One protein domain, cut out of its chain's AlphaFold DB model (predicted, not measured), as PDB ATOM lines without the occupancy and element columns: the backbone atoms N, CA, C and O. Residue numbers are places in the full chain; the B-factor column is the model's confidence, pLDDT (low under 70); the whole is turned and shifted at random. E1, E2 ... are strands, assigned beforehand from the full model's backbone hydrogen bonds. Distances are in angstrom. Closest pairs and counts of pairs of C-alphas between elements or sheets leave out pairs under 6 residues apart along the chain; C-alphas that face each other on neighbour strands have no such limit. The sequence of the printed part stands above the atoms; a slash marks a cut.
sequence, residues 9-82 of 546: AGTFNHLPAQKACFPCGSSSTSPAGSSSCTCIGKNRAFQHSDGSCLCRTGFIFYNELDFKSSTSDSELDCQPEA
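Overview. This is residues 9 to 82 of the 546 residues of an uncharacterized protein of Dissostichus mawsoni (UniProt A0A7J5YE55). This is a rod with little regular structure, built mainly of loops: residues 9 to 43 loop back and forth from one end of the rod to its middle, where the small hairpin E1 and E2 sits, and E3 lies toward the other end with residues 63 to 82, which have no named element. The 74 printed residues hold three named strands, E1, E2, E3, and no named helix; the class is all strand, with 10 residues in named elements. E1 and E2 form an antiparallel sheet. The whole is only just compact, close to loose, with a radius of gyration of the C-alphas of 13.3 A and spans of 42 by 20 by 17 A.

Arrangement. First find residues 11 to 12, paired antiparallel with 22 to 23. Farther on, E1, residues 44 to 46, and E2, residues 53 to 55, form a hairpin at 143 degrees; look for N 45 and O 54, 2.7 A apart, within hydrogen-bond range. E3, residues 59 to 62, pairs with no named strand and is only just apart from E1, closest 8.3 A.

Along the chain. Find C-alpha 44 at (170.784, 202.277, 135.199), where E1 begins; it spans 6.6 A, and E2 7.0 A. E3 runs 10.6 A to C-alpha 62 at (174.154, 203.439, 122.271).

Size, cuts and confidence. The C-alphas of Lys 19 and Ala 82, the two farthest apart, are 43.8 A apart. The printed part has no cut, neither link is long, and no printed residue is under 70 in pLDDT.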
ATOM      1  N   ALA A   9     157.033 188.316 143.187       94.00
ATOM      2  CA  ALA A   9     158.178 188.599 142.318       94.00
ATOM      3  C   ALA A   9     157.736 189.327 141.033       94.00
ATOM      4  O   ALA A   9     156.644 189.079 140.520       94.00
ATOM      5  N   GLY A  10     158.577 190.232 140.527       92.88
ATOM      6  CA  GLY A  10     158.244 191.107 139.396       92.88
ATOM      7  C   GLY A  10     157.333 192.284 139.761       92.88
ATOM      8  O   GLY A  10     156.861 192.994 138.872       92.88
ATOM      9  N   THR A  11     157.081 192.505 141.054       93.69
ATOM     10  CA  THR A  11     156.362 193.677 141.561       93.69
ATOM     11  C   THR A  11     157.130 194.346 142.702       93.69
ATOM     12  O   THR A  11     157.987 193.726 143.337       93.69
ATOM     13  N   PHE A  12     156.855 195.622 142.953       92.94
ATOM     14  CA  PHE A  12     157.498 196.413 143.997       92.94
ATOM     15  C   PHE A  12     156.491 197.277 144.753       92.94
ATOM     16  O   PHE A  12     155.368 197.513 144.300       92.94
ATOM     17  N   ASN A  13     156.906 197.757 145.921       90.50
ATOM     18  CA  ASN A  13     156.121 198.670 146.739       90.50
ATOM     19  C   ASN A  13     157.058 199.631 147.482       90.50
ATOM     20  O   ASN A  13     157.735 199.249 148.433       90.50
ATOM     21  N   HIS A  14     157.120 200.873 147.012       86.12
ATOM     22  CA  HIS A  14     158.111 201.854 147.452       86.12
ATOM     23  C   HIS A  14     157.727 202.556 148.762       86.12
ATOM     24  O   HIS A  14     158.575 203.218 149.358       86.12
ATOM     25  N   LEU A  15     156.487 202.393 149.243       82.50
ATOM     26  CA  LEU A  15     156.011 203.027 150.475       82.50
ATOM     27  C   LEU A  15     155.438 202.010 151.463       82.50
ATOM     28  O   LEU A  15     154.870 200.988 151.084       82.50
ATOM     29  N   PRO A  16     155.498 202.303 152.767       79.25
ATOM     30  CA  PRO A  16     154.850 201.455 153.750       79.25
ATOM     31  C   PRO A  16     153.321 201.470 153.580       79.25
ATOM     32  O   PRO A  16     152.712 202.501 153.301       79.25
ATOM     33  N   ALA A  17     152.696 200.312 153.809       74.81
ATOM     34  CA  ALA A  17     151.242 200.137 153.889       74.81
ATOM     35  C   ALA A  17     150.425 200.482 152.619       74.81
ATOM     36  O   ALA A  17     149.219 200.726 152.718       74.81
ATOM     37  N   GLN A  18     151.024 200.452 151.420       79.62
ATOM     38  CA  GLN A  18     150.242 200.560 150.179       79.62
ATOM     39  C   GLN A  18     149.304 199.354 150.001       79.62
ATOM     40  O   GLN A  18     149.624 198.226 150.378       79.62
ATOM     41  N   LYS A  19     148.127 199.598 149.409       82.50
ATOM     42  CA  LYS A  19     147.070 198.587 149.218       82.50
ATOM     43  C   LYS A  19     147.334 197.622 148.055       82.50
ATOM     44  O   LYS A  19     146.650 196.608 147.957       82.50
ATOM     45  N   ALA A  20     148.273 197.948 147.169       87.62
ATOM     46  CA  ALA A  20     148.595 197.173 145.976       87.62
ATOM     47  C   ALA A  20     150.090 197.283 145.646       87.62
ATOM     48  O   ALA A  20     150.728 198.276 145.993       87.62
ATOM     49  N   CYS A  21     150.621 196.264 144.972       90.69
ATOM     50  CA  CYS A  21     151.989 196.238 144.458       90.69
ATOM     51  C   CYS A  21     152.011 196.729 143.008       90.69
ATOM     52  O   CYS A  21     151.109 196.408 142.231       90.69
ATOM     53  N   PHE A  22     153.050 197.469 142.637       91.25
ATOM     54  CA  PHE A  22     153.240 197.976 141.283       91.25
ATOM     55  C   PHE A  22     154.077 196.995 140.458       91.25
ATOM     56  O   PHE A  22     155.048 196.446 140.983       91.25
ATOM     57  N   PRO A  23     153.734 196.736 139.185       93.94
ATOM     58  CA  PRO A  23     154.548 195.883 138.329       93.94
ATOM     59  C   PRO A  23     155.876 196.567 137.979       93.94
ATOM     60  O   PRO A  23     155.920 197.779 137.763       93.94
ATOM     61  N   CYS A  24     156.950 195.785 137.895       94.69
ATOM     62  CA  CYS A  24     158.201 196.241 137.295       94.69
ATOM     63  C   CYS A  24     158.020 196.457 135.781       94.69
ATOM     64  O   CYS A  24     157.252 195.738 135.136       94.69
ATOM     65  N   GLY A  25     158.730 197.431 135.203       92.81
ATOM     66  CA  GLY A  25     158.780 197.611 133.749       92.81
ATOM     67  C   GLY A  25     159.564 196.491 133.063       92.81
ATOM     68  O   GLY A  25     160.310 195.765 133.719       92.81
ATOM     69  N   SER A  26     159.434 196.372 131.739       92.94
ATOM     70  CA  SER A  26     160.041 195.288 130.945       92.94
ATOM     71  C   SER A  26     161.560 195.175 131.103       92.94
ATOM     72  O   SER A  26     162.096 194.075 131.065       92.94
ATOM     73  N   SER A  27     162.245 196.292 131.343       94.69
ATOM     74  CA  SER A  27     163.699 196.379 131.523       94.69
ATOM     75  C   SER A  27     164.175 196.182 132.972       94.69
ATOM     76  O   SER A  27     165.343 196.434 133.296       94.69
ATOM     77  N   SER A  28     163.287 195.753 133.874       96.00
ATOM     78  CA  SER A  28     163.543 195.666 135.314       96.00
ATOM     79  C   SER A  28     162.911 194.426 135.944       96.00
ATOM     80  O   SER A  28     161.896 193.912 135.483       96.00
ATOM     81  N   THR A  29     163.507 193.931 137.027       95.50
ATOM     82  CA  THR A  29     163.020 192.751 137.753       95.50
ATOM     83  C   THR A  29     163.124 192.966 139.259       95.50
ATOM     84  O   THR A  29     163.916 193.788 139.721       95.50
ATOM     85  N   SER A  30     162.325 192.243 140.042       96.44
ATOM     86  CA  SER A  30     162.380 192.297 141.505       96.44
ATOM     87  C   SER A  30     162.106 190.924 142.136       96.44
ATOM     88  O   SER A  30     161.243 190.180 141.653       96.44
ATOM     89  N   PRO A  31     162.805 190.560 143.227       94.44
ATOM     90  CA  PRO A  31     162.392 189.440 144.065       94.44
ATOM     91  C   PRO A  31     161.114 189.772 144.855       94.44
ATOM     92  O   PRO A  31     160.717 190.934 144.977       94.44
ATOM     93  N   ALA A  32     160.463 188.747 145.412       92.75
ATOM     94  CA  ALA A  32     159.265 188.934 146.230       92.75
ATOM     95  C   ALA A  32     159.558 189.810 147.466       92.75
ATOM     96  O   ALA A  32     160.574 189.634 148.135       92.75
ATOM     97  N   GLY A  33     158.655 190.744 147.770       90.12
ATOM     98  CA  GLY A  33     158.751 191.673 148.899       90.12
ATOM     99  C   GLY A  33     159.655 192.890 148.671       90.12
ATOM    100  O   GLY A  33     159.970 193.581 149.635       90.12
ATOM    101  N   SER A  34     160.082 193.162 147.436       92.50
ATOM    102  CA  SER A  34     160.999 194.273 147.146       92.50
ATOM    103  C   SER A  34     160.334 195.644 147.237       92.50
ATOM    104  O   SER A  34     159.193 195.825 146.804       92.50
ATOM    105  N   SER A  35     161.081 196.639 147.719       90.19
ATOM    106  CA  SER A  35     160.634 198.037 147.731       90.19
ATOM    107  C   SER A  35     160.850 198.769 146.404       90.19
ATOM    108  O   SER A  35     160.182 199.759 146.128       90.19
ATOM    109  N   SER A  36     161.747 198.268 145.556       92.88
ATOM    110  CA  SER A  36     162.072 198.830 144.244       92.88
ATOM    111  C   SER A  36     162.458 197.719 143.265       92.88
ATOM    112  O   SER A  36     162.852 196.628 143.691       92.88
ATOM    113  N   CYS A  37     162.351 197.982 141.962       94.62
ATOM    114  CA  CYS A  37     162.833 197.069 140.928       94.62
ATOM    115  C   CYS A  37     164.296 197.356 140.590       94.62
ATOM    116  O   CYS A  37     164.748 198.500 140.553       94.62
ATOM    117  N   THR A  38     165.046 196.302 140.290       95.31
ATOM    118  CA  THR A  38     166.417 196.398 139.790       95.31
ATOM    119  C   THR A  38     166.425 196.326 138.270       95.31
ATOM    120  O   THR A  38     165.898 195.377 137.688       95.31
ATOM    121  N   CYS A  39     167.025 197.325 137.623       96.44
ATOM    122  CA  CYS A  39     167.231 197.329 136.177       96.44
ATOM    123  C   CYS A  39     168.143 196.179 135.743       96.44
ATOM    124  O   CYS A  39     169.126 195.887 136.424       96.44
ATOM    125  N   ILE A  40     167.830 195.565 134.599       95.56
ATOM    126  CA  ILE A  40     168.621 194.469 134.023       95.56
ATOM    127  C   ILE A  40     170.005 194.981 133.601       95.56
ATOM    128  O   ILE A  40     171.024 194.400 133.976       95.56
ATOM    129  N   GLY A  41     170.044 196.103 132.876       93.19
ATOM    130  CA  GLY A  41     171.291 196.729 132.443       93.19
ATOM    131  C   GLY A  41     172.019 197.474 133.567       93.19
ATOM    132  O   GLY A  41     171.414 198.121 134.431       93.19
ATOM    133  N   LYS A  42     173.351 197.424 133.544       94.44
ATOM    134  CA  LYS A  42     174.240 198.079 134.512       94.44
ATOM    135  C   LYS A  42     174.228 199.599 134.375       94.44
ATOM    136  O   LYS A  42     174.019 200.156 133.301       94.44
ATOM    137  N   ASN A  43     174.519 200.276 135.490       94.00
ATOM    138  CA  ASN A  43     174.564 201.742 135.603       94.00
ATOM    139  C   ASN A  43     173.256 202.447 135.204       94.00
ATOM    140  O   ASN A  43     173.257 203.618 134.818       94.00
ATOM    141  N   ARG A  44     172.133 201.740 135.353       94.50
ATOM    142  CA  ARG A  44     170.784 202.277 135.199       94.50
ATOM    143  C   ARG A  44     170.170 202.638 136.553       94.50
ATOM    144  O   ARG A  44     170.636 202.197 137.612       94.50
ATOM    145  N   ALA A  45     169.174 203.505 136.511       94.25
ATOM    146  CA  ALA A  45     168.355 203.946 137.623       94.25
ATOM    147  C   ALA A  45     166.896 203.642 137.288       94.25
ATOM    148  O   ALA A  45     166.407 204.040 136.230       94.25
ATOM    149  N   PHE A  46     166.227 202.923 138.185       94.75
ATOM    150  CA  PHE A  46     164.810 202.616 138.064       94.75
ATOM    151  C   PHE A  46     163.982 203.842 138.454       94.75
ATOM    152  O   PHE A  46     164.279 204.498 139.452       94.75
ATOM    153  N   GLN A  47     162.972 204.164 137.656       93.06
ATOM    154  CA  GLN A  47     162.031 205.250 137.902       93.06
ATOM    155  C   GLN A  47     160.728 204.640 138.436       93.06
ATOM    156  O   GLN A  47     160.021 203.943 137.710       93.06
ATOM    157  N   HIS A  48     160.403 204.877 139.708       89.56
ATOM    158  CA  HIS A  48     159.209 204.310 140.350       89.56
ATOM    159  C   HIS A  48     157.911 204.836 139.721       89.56
ATOM    160  O   HIS A  48     156.910 204.124 139.684       89.56
ATOM    161  N   SER A  49     157.945 206.065 139.206       86.75
ATOM    162  CA  SER A  49     156.802 206.780 138.639       86.75
ATOM    163  C   SER A  49     156.250 206.153 137.355       86.75
ATOM    164  O   SER A  49     155.040 206.175 137.136       86.75
ATOM    165  N   ASP A  50     157.114 205.626 136.481       88.25
ATOM    166  CA  ASP A  50     156.712 205.051 135.186       88.25
ATOM    167  C   ASP A  50     157.274 203.648 134.913       88.25
ATOM    168  O   ASP A  50     156.989 203.066 133.868       88.25
ATOM    169  N   GLY A  51     158.047 203.086 135.846       90.19
ATOM    170  CA  GLY A  51     158.634 201.754 135.734       90.19
ATOM    171  C   GLY A  51     159.783 201.653 134.728       90.19
ATOM    172  O   GLY A  51     160.218 200.544 134.429       90.19
ATOM    173  N   SER A  52     160.270 202.775 134.188       93.56
ATOM    174  CA  SER A  52     161.361 202.780 133.212       93.56
ATOM    175  C   SER A  52     162.734 202.684 133.881       93.56
ATOM    176  O   SER A  52     162.947 203.143 135.005       93.56
ATOM    177  N   CYS A  53     163.702 202.119 133.167       95.00
ATOM    178  CA  CYS A  53     165.104 202.153 133.549       95.00
ATOM    179  C   CYS A  53     165.830 203.183 132.690       95.00
ATOM    180  O   CYS A  53     165.825 203.095 131.469       95.00
ATOM    181  N   LEU A  54     166.492 204.159 133.303       94.62
ATOM    182  CA  LEU A  54     167.243 205.195 132.585       94.62
ATOM    183  C   LEU A  54     168.724 205.123 132.947       94.62
ATOM    184  O   LEU A  54     169.071 204.645 134.023       94.62
ATOM    185  N   CYS A  55     169.621 205.607 132.086       94.81
ATOM    186  CA  CYS A  55     171.024 205.705 132.480       94.81
ATOM    187  C   CYS A  55     171.181 206.712 133.622       94.81
ATOM    188  O   CYS A  55     170.615 207.809 133.580       94.81
ATOM    189  N   ARG A  56     172.000 206.360 134.619       92.56
ATOM    190  CA  ARG A  56     172.361 207.273 135.713       92.56
ATOM    191  C   ARG A  56     172.938 208.584 135.165       92.56
ATOM    192  O   ARG A  56     173.384 208.662 134.015       92.56
ATOM    193  N   THR A  57     172.915 209.647 135.961       89.62
ATOM    194  CA  THR A  57     173.547 210.920 135.567       89.62
ATOM    195  C   THR A  57     175.021 210.682 135.203       89.62
ATOM    196  O   THR A  57     175.731 209.950 135.892       89.62
ATOM    197  N   GLY A  58     175.479 211.219 134.066       88.00
ATOM    198  CA  GLY A  58     176.852 210.975 133.591       88.00
ATOM    199  C   GLY A  58     177.083 209.645 132.864       88.00
ATOM    200  O   GLY A  58     178.218 209.359 132.488       88.00
ATOM    201  N   PHE A  59     176.038 208.848 132.636       91.69
ATOM    202  CA  PHE A  59     176.098 207.628 131.836       91.69
ATOM    203  C   PHE A  59     175.224 207.747 130.585       91.69
ATOM    204  O   PHE A  59     174.164 208.382 130.597       91.69
ATOM    205  N   ILE A  60     175.676 207.104 129.512       93.00
ATOM    206  CA  ILE A  60     175.032 207.058 128.197       93.00
ATOM    207  C   ILE A  60     175.016 205.618 127.689       93.00
ATOM    208  O   ILE A  60     175.841 204.798 128.094       93.00
ATOM    209  N   PHE A  61     174.104 205.310 126.779       94.19
ATOM    210  CA  PHE A  61     174.116 204.061 126.029       94.19
ATOM    211  C   PHE A  61     173.936 204.349 124.540       94.19
ATOM    212  O   PHE A  61     173.466 205.422 124.154       94.19
ATOM    213  N   TYR A  62     174.347 203.398 123.713       91.06
ATOM    214  CA  TYR A  62     174.154 203.439 122.271       91.06
ATOM    215  C   TYR A  62     173.145 202.356 121.917       91.06
ATOM    216  O   TYR A  62     173.242 201.235 122.421       91.06
ATOM    217  N   ASN A  63     172.130 202.712 121.133       88.50
ATOM    218  CA  ASN A  63     171.174 201.727 120.639       88.50
ATOM    219  C   ASN A  63     171.788 200.896 119.498       88.50
ATOM    220  O   ASN A  63     172.920 201.125 119.087       88.50
ATOM    221  N   GLU A  64     171.021 199.952 118.952       87.44
ATOM    222  CA  GLU A  64     171.463 199.075 117.853       87.44
ATOM    223  C   GLU A  64     171.873 199.826 116.570       87.44
ATOM    224  O   GLU A  64     172.519 199.254 115.698       87.44
ATOM    225  N   LEU A  65     171.503 201.105 116.451       89.88
ATOM    226  CA  LEU A  65     171.828 201.986 115.328       89.88
ATOM    227  C   LEU A  65     172.952 202.983 115.673       89.88
ATOM    228  O   LEU A  65     173.104 203.989 114.984       89.88
ATOM    229  N   ASP A  66     173.693 202.750 116.760       86.75
ATOM    230  CA  ASP A  66     174.740 203.633 117.292       86.75
ATOM    231  C   ASP A  66     174.266 205.064 117.620       86.75
ATOM    232  O   ASP A  66     175.059 206.007 117.725       86.75
ATOM    233  N   PHE A  67     172.968 205.255 117.871       89.62
ATOM    234  CA  PHE A  67     172.463 206.512 118.408       89.62
ATOM    235  C   PHE A  67     172.662 206.568 119.919       89.62
ATOM    236  O   PHE A  67     172.152 205.742 120.678       89.62
ATOM    237  N   LYS A  68     173.373 207.610 120.349       90.56
ATOM    238  CA  LYS A  68     173.564 207.966 121.753       90.56
ATOM    239  C   LYS A  68     172.229 208.363 122.389       90.56
ATOM    240  O   LYS A  68     171.566 209.284 121.916       90.56
ATOM    241  N   SER A  69     171.890 207.746 123.517       89.31
ATOM    242  CA  SER A  69     170.785 208.163 124.385       89.31
ATOM    243  C   SER A  69     171.167 208.035 125.863       89.31
ATOM    244  O   SER A  69     172.007 207.218 126.240       89.31
ATOM    245  N   SER A  70     170.567 208.861 126.722       89.56
ATOM    246  CA  SER A  70     170.708 208.772 128.186       89.56
ATOM    247  C   SER A  70     169.368 208.672 128.924       89.56
ATOM    248  O   SER A  70     169.341 208.292 130.094       89.56
ATOM    249  N   THR A  71     168.256 208.976 128.249       88.06
ATOM    250  CA  THR A  71     166.901 209.082 128.822       88.06
ATOM    251  C   THR A  71     165.917 208.061 128.247       88.06
ATOM    252  O   THR A  71     164.716 208.157 128.492       88.06
ATOM    253  N   SER A  72     166.406 207.077 127.493       90.06
ATOM    254  CA  SER A  72     165.583 206.010 126.920       90.06
ATOM    255  C   SER A  72     165.631 204.725 127.751       90.06
ATOM    256  O   SER A  72     166.683 204.331 128.270       90.06
ATOM    257  N   ASP A  73     164.484 204.052 127.819       92.94
ATOM    258  CA  ASP A  73     164.360 202.738 128.441       92.94
ATOM    259  C   ASP A  73     165.011 201.640 127.585       92.94
ATOM    260  O   ASP A  73     164.941 201.682 126.357       92.94
ATOM    261  N   SER A  74     165.712 200.702 128.224       92.94
ATOM    262  CA  SER A  74     166.444 199.613 127.559       92.94
ATOM    263  C   SER A  74     166.928 198.552 128.558       92.94
ATOM    264  O   SER A  74     167.046 198.792 129.758       92.94
ATOM    265  N   GLU A  75     167.277 197.373 128.065       93.25
ATOM    266  CA  GLU A  75     167.970 196.342 128.847       93.25
ATOM    267  C   GLU A  75     169.498 196.470 128.751       93.25
ATOM    268  O   GLU A  75     170.219 195.857 129.535       93.25
ATOM    269  N   LEU A  76     169.998 197.295 127.821       93.12
ATOM    270  CA  LEU A  76     171.426 197.472 127.564       93.12
ATOM    271  C   LEU A  76     172.144 198.221 128.697       93.12
ATOM    272  O   LEU A  76     171.609 199.162 129.297       93.12
ATOM    273  N   ASP A  77     173.395 197.831 128.940       94.56
ATOM    274  CA  ASP A  77     174.287 198.471 129.907       94.56
ATOM    275  C   ASP A  77     174.601 199.923 129.512       94.56
ATOM    276  O   ASP A  77     174.855 200.235 128.347       94.56
ATOM    277  N   CYS A  78     174.653 200.819 130.502       95.38
ATOM    278  CA  CYS A  78     175.135 202.181 130.297       95.38
ATOM    279  C   CYS A  78     176.631 202.293 130.614       95.38
ATOM    280  O   CYS A  78     177.132 201.745 131.604       95.38
ATOM    281  N   GLN A  79     177.333 203.090 129.813       93.25
ATOM    282  CA  GLN A  79     178.751 203.397 129.974       93.25
ATOM    283  C   GLN A  79     178.963 204.856 130.399       93.25
ATOM    284  O   GLN A  79     178.124 205.710 130.097       93.25
ATOM    285  N   PRO A  80     180.049 205.159 131.132       91.19
ATOM    286  CA  PRO A  80     180.350 206.527 131.534       91.19
ATOM    287  C   PRO A  80     180.540 207.430 130.312       91.19
ATOM    288  O   PRO A  80     181.274 207.092 129.384       91.19
ATOM    289  N   GLU A  81     179.908 208.599 130.325       89.69
ATOM    290  CA  GLU A  81     180.102 209.607 129.292       89.69
ATOM    291  C   GLU A  81     181.492 210.236 129.420       89.69
ATOM    292  O   GLU A  81     181.887 210.683 130.499       89.69
ATOM    293  N   ALA A  82     182.230 210.271 128.308       88.12
ATOM    294  CA  ALA A  82     183.535 210.908 128.244       88.12
ATOM    295  C   ALA A  82     183.412 212.356 127.746       88.12
ATOM    296  O   ALA A  82     182.928 212.606 126.641       88.12
TER     297      ALA A  82